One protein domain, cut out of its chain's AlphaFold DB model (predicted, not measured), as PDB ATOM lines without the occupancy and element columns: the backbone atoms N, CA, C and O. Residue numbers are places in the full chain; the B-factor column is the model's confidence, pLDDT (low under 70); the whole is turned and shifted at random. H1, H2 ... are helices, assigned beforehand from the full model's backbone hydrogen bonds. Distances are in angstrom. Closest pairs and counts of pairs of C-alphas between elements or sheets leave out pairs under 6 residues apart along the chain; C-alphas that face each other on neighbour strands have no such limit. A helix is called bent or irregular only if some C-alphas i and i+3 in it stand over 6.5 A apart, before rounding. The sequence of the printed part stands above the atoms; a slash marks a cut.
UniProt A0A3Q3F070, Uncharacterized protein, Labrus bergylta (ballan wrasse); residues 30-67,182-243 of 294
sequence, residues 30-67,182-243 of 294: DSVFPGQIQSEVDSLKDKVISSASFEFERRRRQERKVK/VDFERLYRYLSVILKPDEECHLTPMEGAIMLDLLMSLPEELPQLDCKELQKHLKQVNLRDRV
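Overview. This is residues 30 to 67 and 182 to 243 of the 294 residues of an uncharacterized protein of Labrus bergylta (ballan wrasse) (UniProt A0A3Q3F070). A very long helix, H1, runs most of the length of a loose rod; the shorter H3 lies side by side with its middle, running back along it, while H2 crosses steeply to H3. Residues 30 to 37 and 56 to 67, toward the two ends of H1, stick out, and so do residues 220 to 243 with H4. The printed part has 100 residues with four named helices, H1, H2, H3, H4 in chain order, and no named strand: all helix. It is loose, with a radius of gyration of the C-alphas of 17.8 A and spans of 61 by 27 by 26 A.

Along the chain. H1, residues 33 to 66, measures 51.0 A, from C-alpha 33 at (160.452, 148.884, 165.337) to C-alpha 66 at (175.307, 189.347, 138.026). It is neither bent nor irregular, but only just: C-alphas 33 and 36 are 6.2 A apart. H3, residues 205 to 221, measures 24.3 A and is only just irregular, with C-alphas 216 and 219 6.52 A apart. H2 is residues 184 to 194, 15.3 A. H4, residues 227 to 243, measures 23.9 A and ends at (158.607, 130.881, 143.456).

Arrangement. H1 and H3 are close but not clearly touching, opposite ways at a shallow tilt of 16 degrees; their closest C-alphas, Lys 45 and Leu 215, are 7.8 A apart. H2 and H3 are close but not clearly touching, closest at the C-alphas of Leu 187 and Glu 207, 6.8 A. Their steep tilt is 69 degrees, only just short of about perpendicular. H1 and H2 are only just apart, 8.0 A at the closest. H4 is apart from H1, H2 and H3. Every O i to N i+4 pair is within hydrogen-bond range in H2 and H4, against 28 of 30 in H1 and 11 of 13 in H3.

Size, cuts and confidence. The farthest C-alphas, Lys 67 and Val 243, are 63.4 A apart. Residues 68 to 181 are not printed, and C-alphas 67 and 182 are 30.2 A apart across this cut. The link H2 to H3 is short and H3 to H4 tight. Mean pLDDT of the printed part is 71.2; 40 residues are under 70, among them 194 to 202 and 218 to 231.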
ATOM      1  N   ASP A  30     168.233 143.603 162.393       40.69
ATOM      2  CA  ASP A  30     167.614 143.059 163.600       40.69
ATOM      3  C   ASP A  30     166.188 143.634 163.731       40.69
ATOM      4  O   ASP A  30     165.878 144.706 163.208       40.69
ATOM      5  N   SER A  31     165.276 142.898 164.369       44.88
ATOM      6  CA  SER A  31     163.821 143.088 164.228       44.88
ATOM      7  C   SER A  31     163.250 144.295 165.002       44.88
ATOM      8  O   SER A  31     162.400 144.129 165.880       44.88
ATOM      9  N   VAL A  32     163.723 145.508 164.704       45.34
ATOM     10  CA  VAL A  32     163.541 146.709 165.531       45.34
ATOM     11  C   VAL A  32     162.682 147.778 164.843       45.34
ATOM     12  O   VAL A  32     163.189 148.629 164.130       45.34
ATOM     13  N   PHE A  33     161.383 147.747 165.172       56.91
ATOM     14  CA  PHE A  33     160.452 148.884 165.337       56.91
ATOM     15  C   PHE A  33     160.225 149.921 164.197       56.91
ATOM     16  O   PHE A  33     161.093 150.206 163.379       56.91
ATOM     17  N   PRO A  34     159.059 150.609 164.190       58.47
ATOM     18  CA  PRO A  34     158.811 151.771 163.321       58.47
ATOM     19  C   PRO A  34     159.807 152.935 163.502       58.47
ATOM     20  O   PRO A  34     159.890 153.788 162.625       58.47
ATOM     21  N   GLY A  35     160.591 152.961 164.587       58.53
ATOM     22  CA  GLY A  35     161.655 153.953 164.788       58.53
ATOM     23  C   GLY A  35     162.720 153.944 163.685       58.53
ATOM     24  O   GLY A  35     163.172 155.011 163.291       58.53
ATOM     25  N   GLN A  36     163.049 152.775 163.115       67.44
ATOM     26  CA  GLN A  36     163.978 152.674 161.981       67.44
ATOM     27  C   GLN A  36     163.429 153.406 160.741       67.44
ATOM     28  O   GLN A  36     164.165 154.117 160.060       67.44
ATOM     29  N   ILE A  37     162.123 153.267 160.478       73.12
ATOM     30  CA  ILE A  37     161.446 153.921 159.349       73.12
ATOM     31  C   ILE A  37     161.425 155.436 159.564       73.12
ATOM     32  O   ILE A  37     161.811 156.171 158.659       73.12
ATOM     33  N   GLN A  38     161.065 155.903 160.765       73.31
ATOM     34  CA  GLN A  38     161.082 157.338 161.061       73.31
ATOM     35  C   GLN A  38     162.499 157.927 160.988       73.31
ATOM     36  O   GLN A  38     162.661 158.996 160.418       73.31
ATOM     37  N   SER A  39     163.547 157.216 161.431       79.69
ATOM     38  CA  SER A  39     164.926 157.719 161.301       79.69
ATOM     39  C   SER A  39     165.402 157.872 159.850       79.69
ATOM     40  O   SER A  39     166.156 158.795 159.550       79.69
ATOM     41  N   GLU A  40     164.948 157.010 158.931       76.25
ATOM     42  CA  GLU A  40     165.245 157.153 157.496       76.25
ATOM     43  C   GLU A  40     164.386 158.281 156.869       76.25
ATOM     44  O   GLU A  40     164.878 159.012 156.012       76.25
ATOM     45  N   VAL A  41     163.145 158.498 157.337       76.19
ATOM     46  CA  VAL A  41     162.274 159.624 156.922       76.19
ATOM     47  C   VAL A  41     162.800 160.978 157.411       76.19
ATOM     48  O   VAL A  41     162.812 161.940 156.646       76.19
ATOM     49  N   ASP A  42     163.277 161.080 158.650       78.06
ATOM     50  CA  ASP A  42     163.876 162.316 159.161       78.06
ATOM     51  C   ASP A  42     165.235 162.585 158.493       78.06
ATOM     52  O   ASP A  42     165.478 163.707 158.057       78.06
ATOM     53  N   SER A  43     166.057 161.553 158.239       82.69
ATOM     54  CA  SER A  43     167.270 161.704 157.414       82.69
ATOM     55  C   SER A  43     166.963 162.155 155.977       82.69
ATOM     56  O   SER A  43     167.722 162.932 155.391       82.69
ATOM     57  N   LEU A  44     165.843 161.707 155.398       81.88
ATOM     58  CA  LEU A  44     165.351 162.168 154.099       81.88
ATOM     59  C   LEU A  44     164.934 163.649 154.143       81.88
ATOM     60  O   LEU A  44     165.307 164.409 153.250       81.88
ATOM     61  N   LYS A  45     164.218 164.075 155.190       81.88
ATOM     62  CA  LYS A  45     163.814 165.476 155.394       81.88
ATOM     63  C   LYS A  45     165.028 166.389 155.581       81.88
ATOM     64  O   LYS A  45     165.130 167.390 154.875       81.88
ATOM     65  N   ASP A  46     165.988 166.009 156.423       87.69
ATOM     66  CA  ASP A  46     167.237 166.756 156.630       87.69
ATOM     67  C   ASP A  46     168.047 166.896 155.334       87.69
ATOM     68  O   ASP A  46     168.571 167.975 155.040       87.69
ATOM     69  N   LYS A  47     168.108 165.841 154.508       88.44
ATOM     70  CA  LYS A  47     168.725 165.900 153.172       88.44
ATOM     71  C   LYS A  47     167.997 166.871 152.248       88.44
ATOM     72  O   LYS A  47     168.653 167.719 151.655       88.44
ATOM     73  N   VAL A  48     166.668 166.797 152.145       85.19
ATOM     74  CA  VAL A  48     165.878 167.694 151.279       85.19
ATOM     75  C   VAL A  48     166.010 169.154 151.725       85.19
ATOM     76  O   VAL A  48     166.252 170.022 150.886       85.19
ATOM     77  N   ILE A  49     165.955 169.432 153.032       83.75
ATOM     78  CA  ILE A  49     166.182 170.771 153.603       83.75
ATOM     79  C   ILE A  49     167.605 171.262 153.292       83.75
ATOM     80  O   ILE A  49     167.782 172.409 152.871       83.75
ATOM     81  N   SER A  50     168.613 170.397 153.439       87.88
ATOM     82  CA  SER A  50     170.015 170.718 153.140       87.88
ATOM     83  C   SER A  50     170.235 171.013 151.655       87.88
ATOM     84  O   SER A  50     170.831 172.035 151.319       87.88
ATOM     85  N   SER A  51     169.716 170.172 150.754       76.31
ATOM     86  CA  SER A  51     169.816 170.350 149.301       76.31
ATOM     87  C   SER A  51     169.075 171.599 148.820       76.31
ATOM     88  O   SER A  51     169.630 172.367 148.036       76.31
ATOM     89  N   ALA A  52     167.862 171.855 149.322       80.88
ATOM     90  CA  ALA A  52     167.103 173.060 148.989       80.88
ATOM     91  C   ALA A  52     167.811 174.337 149.478       80.88
ATOM     92  O   ALA A  52     167.926 175.305 148.727       80.88
ATOM     93  N   SER A  53     168.352 174.324 150.701       80.56
ATOM     94  CA  SER A  53     169.122 175.446 151.259       80.56
ATOM     95  C   SER A  53     170.435 175.681 150.502       80.56
ATOM     96  O   SER A  53     170.814 176.828 150.252       80.56
ATOM     97  N   PHE A  54     171.117 174.604 150.095       88.44
ATOM     98  CA  PHE A  54     172.333 174.664 149.289       88.44
ATOM     99  C   PHE A  54     172.067 175.269 147.906       88.44
ATOM    100  O   PHE A  54     172.744 176.224 147.531       88.44
ATOM    101  N   GLU A  55     171.056 174.785 147.176       85.62
ATOM    102  CA  GLU A  55     170.672 175.336 145.869       85.62
ATOM    103  C   GLU A  55     170.175 176.788 145.973       85.62
ATOM    104  O   GLU A  55     170.498 177.614 145.116       85.62
ATOM    105  N   PHE A  56     169.450 177.139 147.041       79.50
ATOM    106  CA  PHE A  56     169.015 178.514 147.288       79.50
ATOM    107  C   PHE A  56     170.204 179.462 147.493       79.50
ATOM    108  O   PHE A  56     170.302 180.483 146.812       79.50
ATOM    109  N   GLU A  57     171.157 179.128 148.368       84.88
ATOM    110  CA  GLU A  57     172.321 179.993 148.596       84.88
ATOM    111  C   GLU A  57     173.340 179.910 147.431       84.88
ATOM    112  O   GLU A  57     174.002 180.908 147.144       84.88
ATOM    113  N   ARG A  58     173.408 178.802 146.665       84.88
ATOM    114  CA  ARG A  58     174.109 178.709 145.358       84.88
ATOM    115  C   ARG A  58     173.534 179.727 144.374       84.88
ATOM    116  O   ARG A  58     174.297 180.523 143.824       84.88
ATOM    117  N   ARG A  59     172.206 179.761 144.205       82.12
ATOM    118  CA  ARG A  59     171.506 180.724 143.342       82.12
ATOM    119  C   ARG A  59     171.718 182.159 143.818       82.12
ATOM    120  O   ARG A  59     172.169 182.992 143.040       82.12
ATOM    121  N   ARG A  60     171.529 182.437 145.108       77.19
ATOM    122  CA  ARG A  60     171.745 183.766 145.708       77.19
ATOM    123  C   ARG A  60     173.185 184.269 145.532       77.19
ATOM    124  O   ARG A  60     173.422 185.463 145.359       77.19
ATOM    125  N   ARG A  61     174.179 183.369 145.548       81.06
ATOM    126  CA  ARG A  61     175.585 183.675 145.213       81.06
ATOM    127  C   ARG A  61     175.816 183.899 143.716       81.06
ATOM    128  O   ARG A  61     176.749 184.618 143.379       81.06
ATOM    129  N   GLN A  62     175.022 183.304 142.826       78.94
ATOM    130  CA  GLN A  62     175.060 183.585 141.385       78.94
ATOM    131  C   GLN A  62     174.396 184.932 141.064       78.94
ATOM    132  O   GLN A  62     175.006 185.753 140.390       78.94
ATOM    133  N   GLU A  63     173.217 185.215 141.623       73.75
ATOM    134  CA  GLU A  63     172.517 186.502 141.490       73.75
ATOM    135  C   GLU A  63     173.421 187.675 141.905       73.75
ATOM    136  O   GLU A  63     173.620 188.613 141.135       73.75
ATOM    137  N   ARG A  64     174.082 187.575 143.068       71.56
ATOM    138  CA  ARG A  64     175.071 188.561 143.550       71.56
ATOM    139  C   ARG A  64     176.293 188.757 142.635       71.56
ATOM    140  O   ARG A  64     176.959 189.775 142.770       71.56
ATOM    141  N   LYS A  65     176.611 187.813 141.737       74.50
ATOM    142  CA  LYS A  65     177.689 187.955 140.731       74.50
ATOM    143  C   LYS A  65     177.225 188.648 139.445       74.50
ATOM    144  O   LYS A  65     178.070 189.073 138.667       74.50
ATOM    145  N   VAL A  66     175.913 188.719 139.212       73.31
ATOM    146  CA  VAL A  66     175.307 189.347 138.026       73.31
ATOM    147  C   VAL A  66     174.718 190.723 138.361       73.31
ATOM    148  O   VAL A  66     174.689 191.588 137.485       73.31
ATOM    149  N   LYS A  67     174.311 190.959 139.621       73.25
ATOM    150  CA  LYS A  67     173.892 192.284 140.104       73.25
ATOM    151  C   LYS A  67     174.968 193.337 139.829       73.25
ATOM    152  O   LYS A  67     176.141 193.153 140.159       73.25
ATOM    153  N   VAL A 182     152.780 170.827 135.941       70.56
ATOM    154  CA  VAL A 182     153.681 170.103 136.834       70.56
ATOM    155  C   VAL A 182     154.170 168.855 136.106       70.56
ATOM    156  O   VAL A 182     153.357 168.019 135.707       70.56
ATOM    157  N   ASP A 183     155.485 168.718 135.927       77.31
ATOM    158  CA  ASP A 183     156.075 167.516 135.341       77.31
ATOM    159  C   ASP A 183     156.242 166.427 136.416       77.31
ATOM    160  O   ASP A 183     157.191 166.412 137.206       77.31
ATOM    161  N   PHE A 184     155.299 165.486 136.435       78.06
ATOM    162  CA  PHE A 184     155.351 164.328 137.325       78.06
ATOM    163  C   PHE A 184     156.502 163.367 136.996       78.06
ATOM    164  O   PHE A 184     157.040 162.748 137.910       78.06
ATOM    165  N   GLU A 185     156.947 163.266 135.740       78.94
ATOM    166  CA  GLU A 185     158.093 162.430 135.363       78.94
ATOM    167  C   GLU A 185     159.393 162.990 135.963       78.94
ATOM    168  O   GLU A 185     160.240 162.244 136.458       78.94
ATOM    169  N   ARG A 186     159.518 164.320 136.013       75.56
ATOM    170  CA  ARG A 186     160.611 165.021 136.697       75.56
ATOM    171  C   ARG A 186     160.539 164.906 138.222       75.56
ATOM    172  O   ARG A 186     161.577 164.684 138.845       75.56
ATOM    173  N   LEU A 187     159.347 164.980 138.820       78.38
ATOM    174  CA  LEU A 187     159.145 164.700 140.252       78.38
ATOM    175  C   LEU A 187     159.549 163.254 140.606       78.38
ATOM    176  O   LEU A 187     160.233 163.037 141.607       78.38
ATOM    177  N   TYR A 188     159.200 162.269 139.769       76.19
ATOM    178  CA  TYR A 188     159.605 160.871 139.963       76.19
ATOM    179  C   TYR A 188     161.100 160.628 139.702       76.19
ATOM    180  O   TYR A 188     161.712 159.848 140.439       76.19
ATOM    181  N   ARG A 189     161.724 161.313 138.728       76.75
ATOM    182  CA  ARG A 189     163.192 161.320 138.559       76.75
ATOM    183  C   ARG A 189     163.887 161.844 139.814       76.75
ATOM    184  O   ARG A 189     164.772 161.172 140.329       76.75
ATOM    185  N   TYR A 190     163.436 162.977 140.354       75.12
ATOM    186  CA  TYR A 190     163.995 163.559 141.577       75.12
ATOM    187  C   TYR A 190     163.881 162.611 142.782       75.12
ATOM    188  O   TYR A 190     164.878 162.360 143.454       75.12
ATOM    189  N   LEU A 191     162.715 161.994 143.013       72.31
ATOM    190  CA  LEU A 191     162.557 160.966 144.055       72.31
ATOM    191  C   LEU A 191     163.475 159.751 143.840       72.31
ATOM    192  O   LEU A 191     164.056 159.241 144.797       72.31
ATOM    193  N   SER A 192     163.642 159.307 142.592       71.25
ATOM    194  CA  SER A 192     164.551 158.203 142.249       71.25
ATOM    195  C   SER A 192     166.017 158.558 142.523       71.25
ATOM    196  O   SER A 192     166.768 157.706 142.992       71.25
ATOM    197  N   VAL A 193     166.401 159.818 142.301       73.56
ATOM    198  CA  VAL A 193     167.732 160.368 142.597       73.56
ATOM    199  C   VAL A 193     167.973 160.537 144.098       73.56
ATOM    200  O   VAL A 193     169.058 160.224 144.573       73.56
ATOM    201  N   ILE A 194     166.988 160.934 144.911       65.75
ATOM    202  CA  ILE A 194     167.208 160.967 146.371       65.75
ATOM    203  C   ILE A 194     167.449 159.545 146.931       65.75
ATOM    204  O   ILE A 194     168.171 159.370 147.916       65.75
ATOM    205  N   LEU A 195     166.899 158.519 146.272       58.47
ATOM    206  CA  LEU A 195     167.148 157.103 146.569       58.47
ATOM    207  C   LEU A 195     168.453 156.554 145.943       58.47
ATOM    208  O   LEU A 195     168.909 155.486 146.356       58.47
ATOM    209  N   LYS A 196     169.053 157.261 144.972       60.31
ATOM    210  CA  LYS A 196     170.313 156.938 144.272       60.31
ATOM    211  C   LYS A 196     171.041 158.239 143.864       60.31
ATOM    212  O   LYS A 196     170.770 158.758 142.781       60.31
ATOM    213  N   PRO A 197     171.914 158.799 144.722       54.12
ATOM    214  CA  PRO A 197     172.336 160.206 144.670       54.12
ATOM    215  C   PRO A 197     173.400 160.529 143.600       54.12
ATOM    216  O   PRO A 197     174.248 161.391 143.817       54.12
ATOM    217  N   ASP A 198     173.368 159.841 142.460       55.72
ATOM    218  CA  ASP A 198     174.439 159.846 141.456       55.72
ATOM    219  C   ASP A 198     174.249 160.913 140.345       55.72
ATOM    220  O   ASP A 198     175.147 161.111 139.529       55.72
ATOM    221  N   GLU A 199     173.115 161.635 140.314       60.09
ATOM    222  CA  GLU A 199     172.798 162.690 139.324       60.09
ATOM    223  C   GLU A 199     172.229 163.980 139.971       60.09
ATOM    224  O   GLU A 199     171.391 163.920 140.869       60.09
ATOM    225  N   GLU A 200     172.611 165.177 139.488       59.25
ATOM    226  CA  GLU A 200     172.048 166.467 139.956       59.25
ATOM    227  C   GLU A 200     170.677 166.774 139.303       59.25
ATOM    228  O   GLU A 200     170.586 167.449 138.276       59.25
ATOM    229  N   CYS A 201     169.572 166.318 139.906       63.81
ATOM    230  CA  CYS A 201     168.216 166.672 139.453       63.81
ATOM    231  C   CYS A 201     167.730 168.035 139.998       63.81
ATOM    232  O   CYS A 201     167.299 168.139 141.147       63.81
ATOM    233  N   HIS A 202     167.692 169.071 139.151       68.38
ATOM    234  CA  HIS A 202     167.078 170.364 139.490       68.38
ATOM    235  C   HIS A 202     165.544 170.356 139.312       68.38
ATOM    236  O   HIS A 202     165.042 170.150 138.199       68.38
ATOM    237  N   LEU A 203     164.794 170.690 140.369       75.88
ATOM    238  CA  LEU A 203     163.357 171.011 140.313       75.88
ATOM    239  C   LEU A 203     163.105 172.520 140.121       75.88
ATOM    240  O   LEU A 203     163.912 173.363 140.520       75.88
ATOM    241  N   THR A 204     161.957 172.882 139.544       79.56
ATOM    242  CA  THR A 204     161.417 174.253 139.616       79.56
ATOM    243  C   THR A 204     160.872 174.571 141.017       79.56
ATOM    244  O   THR A 204     160.583 173.654 141.784       79.56
ATOM    245  N   PRO A 205     160.655 175.856 141.369       73.19
ATOM    246  CA  PRO A 205     160.050 176.222 142.653       73.19
ATOM    247  C   PRO A 205     158.659 175.607 142.889       73.19
ATOM    248  O   PRO A 205     158.340 175.261 144.021       73.19
ATOM    249  N   MET A 206     157.855 175.432 141.832       75.44
ATOM    250  CA  MET A 206     156.520 174.824 141.918       75.44
ATOM    251  C   MET A 206     156.607 173.318 142.204       75.44
ATOM    252  O   MET A 206     155.957 172.817 143.116       75.44
ATOM    253  N   GLU A 207     157.456 172.603 141.463       80.12
ATOM    254  CA  GLU A 207     157.714 171.173 141.677       80.12
ATOM    255  C   GLU A 207     158.342 170.918 143.057       80.12
ATOM    256  O   GLU A 207     157.952 169.981 143.744       80.12
ATOM    257  N   GLY A 208     159.269 171.778 143.497       78.94
ATOM    258  CA  GLY A 208     159.877 171.707 144.826       78.94
ATOM    259  C   GLY A 208     158.871 171.927 145.960       78.94
ATOM    260  O   GLY A 208     158.918 171.207 146.954       78.94
ATOM    261  N   ALA A 209     157.924 172.857 145.794       80.12
ATOM    262  CA  ALA A 209     156.836 173.059 146.751       80.12
ATOM    263  C   ALA A 209     155.907 171.835 146.830       80.12
ATOM    264  O   ALA A 209     155.604 171.381 147.926       80.12
ATOM    265  N   ILE A 210     155.523 171.253 145.688       81.50
ATOM    266  CA  ILE A 210     154.679 170.043 145.624       81.50
ATOM    267  C   ILE A 210     155.401 168.819 146.205       81.50
ATOM    268  O   ILE A 210     154.796 168.011 146.904       81.50
ATOM    269  N   MET A 211     156.705 168.686 145.954       82.88
ATOM    270  CA  MET A 211     157.536 167.635 146.541       82.88
ATOM    271  C   MET A 211     157.621 167.775 148.067       82.88
ATOM    272  O   MET A 211     157.512 166.781 148.780       82.88
ATOM    273  N   LEU A 212     157.773 169.003 148.576       78.94
ATOM    274  CA  LEU A 212     157.789 169.274 150.010       78.94
ATOM    275  C   LEU A 212     156.417 169.022 150.655       78.94
ATOM    276  O   LEU A 212     156.364 168.376 151.693       78.94
ATOM    277  N   ASP A 213     155.328 169.470 150.032       83.62
ATOM    278  CA  ASP A 213     153.945 169.253 150.484       83.62
ATOM    279  C   ASP A 213     153.606 167.754 150.587       83.62
ATOM    280  O   ASP A 213     153.134 167.276 151.619       83.62
ATOM    281  N   LEU A 214     153.986 166.971 149.569       81.56
ATOM    282  CA  LEU A 214     153.884 165.510 149.582       81.56
ATOM    283  C   LEU A 214     154.706 164.884 150.725       81.56
ATOM    284  O   LEU A 214     154.173 164.088 151.497       81.56
ATOM    285  N   LEU A 215     155.985 165.252 150.866       75.75
ATOM    286  CA  LEU A 215     156.872 164.736 151.921       75.75
ATOM    287  C   LEU A 215     156.417 165.128 153.339       75.75
ATOM    288  O   LEU A 215     156.646 164.370 154.281       75.75
ATOM    289  N   MET A 216     155.766 166.284 153.492       70.12
ATOM    290  CA  MET A 216     155.189 166.756 154.755       70.12
ATOM    291  C   MET A 216     153.833 166.108 155.064       70.12
ATOM    292  O   MET A 216     153.501 165.960 156.237       70.12
ATOM    293  N   SER A 217     153.101 165.644 154.047       70.00
ATOM    294  CA  SER A 217     151.846 164.887 154.194       70.00
ATOM    295  C   SER A 217     152.076 163.415 154.581       70.00
ATOM    296  O   SER A 217     151.310 162.841 155.358       70.00
ATOM    297  N   LEU A 218     153.167 162.796 154.101       64.81
ATOM    298  CA  LEU A 218     153.544 161.408 154.428       64.81
ATOM    299  C   LEU A 218     153.460 161.031 155.926       64.81
ATOM    300  O   LEU A 218     152.889 159.975 156.210       64.81
ATOM    301  N   PRO A 219     154.001 161.802 156.898       61.69
ATOM    302  CA  PRO A 219     153.923 161.448 158.319       61.69
ATOM    303  C   PRO A 219     152.502 161.451 158.906       61.69
ATOM    304  O   PRO A 219     152.298 160.822 159.944       61.69
ATOM    305  N   GLU A 220     151.525 162.102 158.266       61.56
ATOM    306  CA  GLU A 220     150.122 162.102 158.705       61.56
ATOM    307  C   GLU A 220     149.316 160.940 158.098       61.56
ATOM    308  O   GLU A 220     148.401 160.414 158.739       61.56
ATOM    309  N   GLU A 221     149.681 160.474 156.898       60.31
ATOM    310  CA  GLU A 221     149.058 159.305 156.257       60.31
ATOM    311  C   GLU A 221     149.666 157.965 156.712       60.31
ATOM    312  O   GLU A 221     148.946 156.975 156.857       60.31
ATOM    313  N   LEU A 222     150.971 157.916 157.013       61.22
ATOM    314  CA  LEU A 222     151.680 156.708 157.472       61.22
ATOM    315  C   LEU A 222     151.011 155.984 158.664       61.22
ATOM    316  O   LEU A 222     150.909 154.755 158.619       61.22
ATOM    317  N   PRO A 223     150.519 156.680 159.712       63.69
ATOM    318  CA  PRO A 223     149.779 156.063 160.816       63.69
ATOM    319  C   PRO A 223     148.384 155.542 160.431       63.69
ATOM    320  O   PRO A 223     147.797 154.759 161.180       63.69
ATOM    321  N   GLN A 224     147.835 155.991 159.298       60.94
ATOM    322  CA  GLN A 224     146.488 155.647 158.837       60.94
ATOM    323  C   GLN A 224     146.464 154.426 157.910       60.94
ATOM    324  O   GLN A 224     145.422 153.773 157.817       60.94
ATOM    325  N   LEU A 225     147.567 154.076 157.237       59.00
ATOM    326  CA  LEU A 225     147.647 152.833 156.461       59.00
ATOM    327  C   LEU A 225     147.599 151.594 157.371       59.00
ATOM    328  O   LEU A 225     148.208 151.551 158.441       59.00
ATOM    329  N   ASP A 226     146.946 150.519 156.909       64.88
ATOM    330  CA  ASP A 226     147.090 149.209 157.555       64.88
ATOM    331  C   ASP A 226     148.421 148.557 157.152       64.88
ATOM    332  O   ASP A 226     148.517 147.706 156.259       64.88
ATOM    333  N   CYS A 227     149.474 148.954 157.865       63.25
ATOM    334  CA  CYS A 227     150.822 148.422 157.708       63.25
ATOM    335  C   CYS A 227     150.911 146.894 157.885       63.25
ATOM    336  O   CYS A 227     151.902 146.306 157.449       63.25
ATOM    337  N   LYS A 228     149.917 146.214 158.486       66.50
ATOM    338  CA  LYS A 228     149.927 144.747 158.632       66.50
ATOM    339  C   LYS A 228     149.504 144.062 157.338       66.50
ATOM    340  O   LYS A 228     150.219 143.176 156.868       66.50
ATOM    341  N   GLU A 229     148.396 144.487 156.731       69.25
ATOM    342  CA  GLU A 229     147.959 143.945 155.435       69.25
ATOM    343  C   GLU A 229     148.884 144.386 154.287       69.25
ATOM    344  O   GLU A 229     149.207 143.570 153.423       69.25
ATOM    345  N   LEU A 230     149.424 145.613 154.324       67.56
ATOM    346  CA  LEU A 230     150.457 146.049 153.376       67.56
ATOM    347  C   LEU A 230     151.730 145.189 153.477       67.56
ATOM    348  O   LEU A 230     152.225 144.695 152.463       67.56
ATOM    349  N   GLN A 231     152.242 144.944 154.691       62.62
ATOM    350  CA  GLN A 231     153.417 144.087 154.892       62.62
ATOM    351  C   GLN A 231     153.148 142.634 154.463       62.62
ATOM    352  O   GLN A 231     154.023 141.988 153.884       62.62
ATOM    353  N   LYS A 232     151.949 142.109 154.735       71.06
ATOM    354  CA  LYS A 232     151.511 140.771 154.315       71.06
ATOM    355  C   LYS A 232     151.472 140.646 152.790       71.06
ATOM    356  O   LYS A 232     152.010 139.673 152.270       71.06
ATOM    357  N   HIS A 233     150.934 141.639 152.078       69.12
ATOM    358  CA  HIS A 233     150.946 141.674 150.610       69.12
ATOM    359  C   HIS A 233     152.363 141.789 150.040       69.12
ATOM    360  O   HIS A 233     152.721 141.002 149.172       69.12
ATOM    361  N   LEU A 234     153.209 142.685 150.563       68.56
ATOM    362  CA  LEU A 234     154.613 142.809 150.135       68.56
ATOM    363  C   LEU A 234     155.398 141.500 150.322       68.56
ATOM    364  O   LEU A 234     156.100 141.064 149.409       68.56
ATOM    365  N   LYS A 235     155.218 140.821 151.464       69.62
ATOM    366  CA  LYS A 235     155.763 139.474 151.698       69.62
ATOM    367  C   LYS A 235     155.207 138.459 150.694       69.62
ATOM    368  O   LYS A 235     155.971 137.669 150.154       69.62
ATOM    369  N   GLN A 236     153.901 138.485 150.422       71.62
ATOM    370  CA  GLN A 236     153.230 137.555 149.508       71.62
ATOM    371  C   GLN A 236     153.635 137.748 148.036       71.62
ATOM    372  O   GLN A 236     153.747 136.758 147.318       71.62
ATOM    373  N   VAL A 237     153.877 138.984 147.585       66.69
ATOM    374  CA  VAL A 237     154.413 139.275 146.243       66.69
ATOM    375  C   VAL A 237     155.867 138.822 146.146       66.69
ATOM    376  O   VAL A 237     156.184 138.037 145.263       66.69
ATOM    377  N   ASN A 238     156.725 139.193 147.105       57.06
ATOM    378  CA  ASN A 238     158.129 138.771 147.092       57.06
ATOM    379  C   ASN A 238     158.285 137.236 147.153       57.06
ATOM    380  O   ASN A 238     159.124 136.668 146.459       57.06
ATOM    381  N   LEU A 239     157.439 136.545 147.928       64.12
ATOM    382  CA  LEU A 239     157.371 135.081 147.939       64.12
ATOM    383  C   LEU A 239     156.904 134.503 146.595       64.12
ATOM    384  O   LEU A 239     157.440 133.483 146.173       64.12
ATOM    385  N   ARG A 240     155.945 135.138 145.908       58.38
ATOM    386  CA  ARG A 240     155.496 134.709 144.572       58.38
ATOM    387  C   ARG A 240     156.582 134.884 143.518       58.38
ATOM    388  O   ARG A 240     156.872 133.910 142.834       58.38
ATOM    389  N   ASP A 241     157.232 136.043 143.442       57.19
ATOM    390  CA  ASP A 241     158.332 136.278 142.492       57.19
ATOM    391  C   ASP A 241     159.470 135.269 142.696       57.19
ATOM    392  O   ASP A 241     160.007 134.723 141.733       57.19
ATOM    393  N   ARG A 242     159.804 134.951 143.955       54.38
ATOM    394  CA  ARG A 242     160.823 133.941 144.281       54.38
ATOM    395  C   ARG A 242     160.413 132.507 143.936       54.38
ATOM    396  O   ARG A 242     161.299 131.697 143.688       54.38
ATOM    397  N   VAL A 243     159.116 132.190 143.907       53.38
ATOM    398  CA  VAL A 243     158.607 130.881 143.456       53.38
ATOM    399  C   VAL A 243     158.555 130.807 141.927       53.38
ATOM    400  O   VAL A 243     158.973 129.799 141.369       53.38
TER     401      VAL A 243